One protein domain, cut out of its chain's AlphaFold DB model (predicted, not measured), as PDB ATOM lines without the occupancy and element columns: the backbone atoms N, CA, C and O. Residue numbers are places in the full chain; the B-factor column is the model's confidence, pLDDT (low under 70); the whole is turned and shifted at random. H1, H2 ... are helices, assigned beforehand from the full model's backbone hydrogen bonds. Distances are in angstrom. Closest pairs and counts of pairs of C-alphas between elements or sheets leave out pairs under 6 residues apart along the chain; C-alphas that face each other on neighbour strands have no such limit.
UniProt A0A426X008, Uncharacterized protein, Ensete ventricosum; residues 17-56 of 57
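This is residues 17 to 56 of the 57 residues of an uncharacterized protein of Ensete ventricosum (UniProt A0A426X008). A long helix, H1, and a short one, H2, make a lopsided V: the chain turns after H1 and H2 heads away from it, while residues 17 to 29 of H1 stick out as a free arm. The printed part has 40 residues, with two named helices, H1 then H2, and no named strand, and its class is all helix. It is loose, with a radius of gyration of the C-alphas of 11.6 A, and flat, spanning 35 by 24 by 10 A.

H1, residues 17 to 38, begins at C-alpha 17 at (-16.742, -21.467, -15.396) and measures 30.7 A from first to last C-alpha. H2, residues 45 to 54, measures 14.4 A and ends at C-alpha 54 at (-19.027, -17.121, 12.939).

H1 touches H2 with residues 31 to 35 alone; the closest C-alphas, those of Ile 34 and Pro 45, are 5.7 A apart. Their lines stand at a steep tilt of 60 degrees, opposite ways. In H1 and H2 every O i to N i+4 pair is within hydrogen-bond range.

The two C-alphas farthest apart, those of Lys 17 and Arg 41, are 35.0 A apart. The printed part has no cut, and the link from H1 to H2 is short. The mean pLDDT of the printed part is 77.0; residues 37 to 45, 52 and 54 to 56 are under 70.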
ATOM      1  N   LYS A  17     -16.654 -20.017 -15.626       95.75
ATOM      2  CA  LYS A  17     -16.742 -21.467 -15.396       95.75
ATOM      3  C   LYS A  17     -15.734 -21.944 -14.355       95.75
ATOM      4  O   LYS A  17     -16.062 -22.786 -13.526       95.75
ATOM      5  N   PHE A  18     -14.522 -21.397 -14.377       94.81
ATOM      6  CA  PHE A  18     -13.495 -21.727 -13.399       94.81
ATOM      7  C   PHE A  18     -13.871 -21.261 -11.989       94.81
ATOM      8  O   PHE A  18     -13.781 -22.043 -11.047       94.81
ATOM      9  N   ALA A  19     -14.345 -20.020 -11.848       95.19
ATOM     10  CA  ALA A  19     -14.811 -19.494 -10.568       95.19
ATOM     11  C   ALA A  19     -15.983 -20.320 -10.016       95.19
ATOM     12  O   ALA A  19     -15.962 -20.719  -8.855       95.19
ATOM     13  N   GLN A  20     -16.957 -20.654 -10.868       95.31
ATOM     14  CA  GLN A  20     -18.084 -21.505 -10.498       95.31
ATOM     15  C   GLN A  20     -17.616 -22.897 -10.062       95.31
ATOM     16  O   GLN A  20     -18.042 -23.383  -9.020       95.31
ATOM     17  N   SER A  21     -16.697 -23.515 -10.810       94.50
ATOM     18  CA  SER A  21     -16.137 -24.819 -10.456       94.50
ATOM     19  C   SER A  21     -15.428 -24.788  -9.105       94.50
ATOM     20  O   SER A  21     -15.604 -25.726  -8.337       94.50
ATOM     21  N   ARG A  22     -14.665 -23.733  -8.791       93.75
ATOM     22  CA  ARG A  22     -14.016 -23.596  -7.478       93.75
ATOM     23  C   ARG A  22     -15.033 -23.514  -6.346       93.75
ATOM     24  O   ARG A  22     -14.947 -24.301  -5.415       93.75
ATOM     25  N   VAL A  23     -16.044 -22.656  -6.482       91.00
ATOM     26  CA  VAL A  23     -17.118 -22.533  -5.483       91.00
ATOM     27  C   VAL A  23     -17.857 -23.860  -5.296       91.00
ATOM     28  O   VAL A  23     -18.130 -24.259  -4.167       91.00
ATOM     29  N   SER A  24     -18.155 -24.574  -6.384       90.69
ATOM     30  CA  SER A  24     -18.802 -25.887  -6.309       90.69
ATOM     31  C   SER A  24     -17.923 -26.940  -5.633       90.69
ATOM     32  O   SER A  24     -18.445 -27.739  -4.862       90.69
ATOM     33  N   ILE A  25     -16.610 -26.940  -5.885       91.81
ATOM     34  CA  ILE A  25     -15.663 -27.859  -5.238       91.81
ATOM     35  C   ILE A  25     -15.572 -27.565  -3.741       91.81
ATOM     36  O   ILE A  25     -15.713 -28.486  -2.944       91.81
ATOM     37  N   ASP A  26     -15.399 -26.302  -3.351       89.38
ATOM     38  CA  ASP A  26     -15.301 -25.913  -1.941       89.38
ATOM     39  C   ASP A  26     -16.594 -26.254  -1.184       89.38
ATOM     40  O   ASP A  26     -16.568 -26.737  -0.046       89.38
ATOM     41  N   PHE A  27     -17.741 -26.066  -1.840       87.38
ATOM     42  CA  PHE A  27     -19.039 -26.444  -1.298       87.38
ATOM     43  C   PHE A  27     -19.171 -27.962  -1.131       87.38
ATOM     44  O   PHE A  27     -19.506 -28.432  -0.044       87.38
ATOM     45  N   LEU A  28     -18.857 -28.742  -2.171       88.69
ATOM     46  CA  LEU A  28     -18.896 -30.205  -2.110       88.69
ATOM     47  C   LEU A  28     -17.911 -30.765  -1.082       88.69
ATOM     48  O   LEU A  28     -18.259 -31.702  -0.371       88.69
ATOM     49  N   CYS A  29     -16.724 -30.173  -0.959       86.12
ATOM     50  CA  CYS A  29     -15.740 -30.536   0.055       86.12
ATOM     51  C   CYS A  29     -16.318 -30.344   1.460       86.12
ATOM     52  O   CYS A  29     -16.285 -31.261   2.270       86.12
ATOM     53  N   THR A  30     -16.971 -29.206   1.709       82.94
ATOM     54  CA  THR A  30     -17.620 -28.920   2.999       82.94
ATOM     55  C   THR A  30     -18.738 -29.921   3.306       82.94
ATOM     56  O   THR A  30     -18.839 -30.423   4.424       82.94
ATOM     57  N   ILE A  31     -19.573 -30.257   2.317       83.38
ATOM     58  CA  ILE A  31     -20.626 -31.271   2.475       83.38
ATOM     59  C   ILE A  31     -20.021 -32.655   2.733       83.38
ATOM     60  O   ILE A  31     -20.510 -33.384   3.594       83.38
ATOM     61  N   SER A  32     -18.946 -33.010   2.031       83.44
ATOM     62  CA  SER A  32     -18.255 -34.283   2.217       83.44
ATOM     63  C   SER A  32     -17.593 -34.367   3.593       83.44
ATOM     64  O   SER A  32     -17.726 -35.383   4.268       83.44
ATOM     65  N   GLU A  33     -16.948 -33.298   4.067       81.75
ATOM     66  CA  GLU A  33     -16.401 -33.198   5.424       81.75
ATOM     67  C   GLU A  33     -17.494 -33.423   6.469       81.75
ATOM     68  O   GLU A  33     -17.302 -34.221   7.382       81.75
ATOM     69  N   ILE A  34     -18.663 -32.795   6.303       77.81
ATOM     70  CA  ILE A  34     -19.830 -32.971   7.174       77.81
ATOM     71  C   ILE A  34     -20.358 -34.410   7.137       77.81
ATOM     72  O   ILE A  34     -20.706 -34.955   8.177       77.81
ATOM     73  N   GLN A  35     -20.437 -35.041   5.965       77.12
ATOM     74  CA  GLN A  35     -20.912 -36.424   5.847       77.12
ATOM     75  C   GLN A  35     -19.931 -37.419   6.478       77.12
ATOM     76  O   GLN A  35     -20.354 -38.318   7.203       77.12
ATOM     77  N   ASN A  36     -18.628 -37.233   6.255       71.25
ATOM     78  CA  ASN A  36     -17.576 -38.088   6.806       71.25
ATOM     79  C   ASN A  36     -17.407 -37.898   8.322       71.25
ATOM     80  O   ASN A  36     -17.265 -38.872   9.064       71.25
ATOM     81  N   THR A  37     -17.469 -36.654   8.813       65.75
ATOM     82  CA  THR A  37     -17.486 -36.383  10.260       65.75
ATOM     83  C   THR A  37     -18.802 -36.817  10.886       65.75
ATOM     84  O   THR A  37     -18.761 -37.432  11.935       65.75
ATOM     85  N   GLY A  38     -19.946 -36.631  10.223       60.78
ATOM     86  CA  GLY A  38     -21.264 -37.103  10.663       60.78
ATOM     87  C   GLY A  38     -21.358 -38.624  10.821       60.78
ATOM     88  O   GLY A  38     -22.016 -39.101  11.743       60.78
ATOM     89  N   HIS A  39     -20.653 -39.384   9.976       59.88
ATOM     90  CA  HIS A  39     -20.511 -40.841  10.104       59.88
ATOM     91  C   HIS A  39     -19.667 -41.284  11.312       59.88
ATOM     92  O   HIS A  39     -19.797 -42.423  11.750       59.88
ATOM     93  N   SER A  40     -18.817 -40.411  11.865       63.81
ATOM     94  CA  SER A  40     -17.943 -40.724  13.012       63.81
ATOM     95  C   SER A  40     -18.297 -39.958  14.296       63.81
ATOM     96  O   SER A  40     -17.911 -40.363  15.390       63.81
ATOM     97  N   ARG A  41     -19.056 -38.865  14.194       62.88
ATOM     98  CA  ARG A  41     -19.466 -37.987  15.288       62.88
ATOM     99  C   ARG A  41     -20.694 -37.193  14.837       62.88
ATOM    100  O   ARG A  41     -20.623 -36.447  13.871       62.88
ATOM    101  N   LEU A  42     -21.816 -37.336  15.542       61.16
ATOM    102  CA  LEU A  42     -23.088 -36.651  15.269       61.16
ATOM    103  C   LEU A  42     -22.946 -35.115  15.329       61.16
ATOM    104  O   LEU A  42     -23.262 -34.492  16.341       61.16
ATOM    105  N   ILE A  43     -22.456 -34.489  14.261       62.75
ATOM    106  CA  ILE A  43     -22.376 -33.035  14.111       62.75
ATOM    107  C   ILE A  43     -23.351 -32.631  13.012       62.75
ATOM    108  O   ILE A  43     -23.279 -33.108  11.881       62.75
ATOM    109  N   ASN A  44     -24.287 -31.748  13.360       68.44
ATOM    110  CA  ASN A  44     -25.258 -31.236  12.407       68.44
ATOM    111  C   ASN A  44     -24.542 -30.425  11.310       68.44
ATOM    112  O   ASN A  44     -23.788 -29.507  11.648       68.44
ATOM    113  N   PRO A  45     -24.837 -30.669  10.018       66.69
ATOM    114  CA  PRO A  45     -24.304 -29.894   8.893       66.69
ATOM    115  C   PRO A  45     -24.398 -28.378   9.096       66.69
ATOM    116  O   PRO A  45     -23.487 -27.618   8.769       66.69
ATOM    117  N   TRP A  46     -25.511 -27.949   9.694       71.12
ATOM    118  CA  TRP A  46     -25.812 -26.557   9.993       71.12
ATOM    119  C   TRP A  46     -24.835 -25.914  10.983       71.12
ATOM    120  O   TRP A  46     -24.523 -24.735  10.846       71.12
ATOM    121  N   GLU A  47     -24.313 -26.671  11.949       71.88
ATOM    122  CA  GLU A  47     -23.344 -26.154  12.922       71.88
ATOM    123  C   GLU A  47     -21.967 -25.927  12.289       71.88
ATOM    124  O   GLU A  47     -21.316 -24.936  12.606       71.88
ATOM    125  N   VAL A  48     -21.556 -26.757  11.323       71.00
ATOM    126  CA  VAL A  48     -20.296 -26.566  10.578       71.00
ATOM    127  C   VAL A  48     -20.358 -25.316   9.701       71.00
ATOM    128  O   VAL A  48     -19.427 -24.509   9.693       71.00
ATOM    129  N   VAL A  49     -21.480 -25.115   9.005       73.31
ATOM    130  CA  VAL A  49     -21.721 -23.895   8.222       73.31
ATOM    131  C   VAL A  49     -21.712 -22.676   9.144       73.31
ATOM    132  O   VAL A  49     -20.990 -21.712   8.897       73.31
ATOM    133  N   LYS A  50     -22.453 -22.730  10.253       74.19
ATOM    134  CA  LYS A  50     -22.544 -21.628  11.213       74.19
ATOM    135  C   LYS A  50     -21.193 -21.295  11.849       74.19
ATOM    136  O   LYS A  50     -20.892 -20.117  11.988       74.19
ATOM    137  N   ALA A  51     -20.366 -22.291  12.173       72.06
ATOM    138  CA  ALA A  51     -19.011 -22.093  12.685       72.06
ATOM    139  C   ALA A  51     -18.097 -21.409  11.655       72.06
ATOM    140  O   ALA A  51     -17.486 -20.394  11.982       72.06
ATOM    141  N   ARG A  52     -18.084 -21.873  10.394       69.75
ATOM    142  CA  ARG A  52     -17.291 -21.241   9.318       69.75
ATOM    143  C   ARG A  52     -17.665 -19.777   9.063       69.75
ATOM    144  O   ARG A  52     -16.814 -19.003   8.634       69.75
ATOM    145  N   PHE A  53     -18.920 -19.391   9.301       72.31
ATOM    146  CA  PHE A  53     -19.362 -17.998   9.165       72.31
ATOM    147  C   PHE A  53     -19.234 -17.177  10.460       72.31
ATOM    148  O   PHE A  53     -19.149 -15.954  10.379       72.31
ATOM    149  N   ARG A  54     -19.186 -17.810  11.642       67.62
ATOM    150  CA  ARG A  54     -19.027 -17.121  12.939       67.62
ATOM    151  C   ARG A  54     -17.611 -16.620  13.209       67.62
ATOM    152  O   ARG A  54     -17.462 -15.699  13.997       67.62
ATOM    153  N   GLU A  55     -16.599 -17.188  12.565       57.31
ATOM    154  CA  GLU A  55     -15.186 -16.831  12.774       57.31
ATOM    155  C   GLU A  55     -14.754 -15.553  12.021       57.31
ATOM    156  O   GLU A  55     -13.590 -15.169  12.040       57.31
ATOM    157  N   LYS A  56     -15.687 -14.887  11.327       54.81
ATOM    158  CA  LYS A  56     -15.411 -13.743  10.444       54.81
ATOM    159  C   LYS A  56     -16.010 -12.412  10.926       54.81
ATOM    160  O   LYS A  56     -16.255 -11.537  10.094       54.81
TER     161      LYS A  56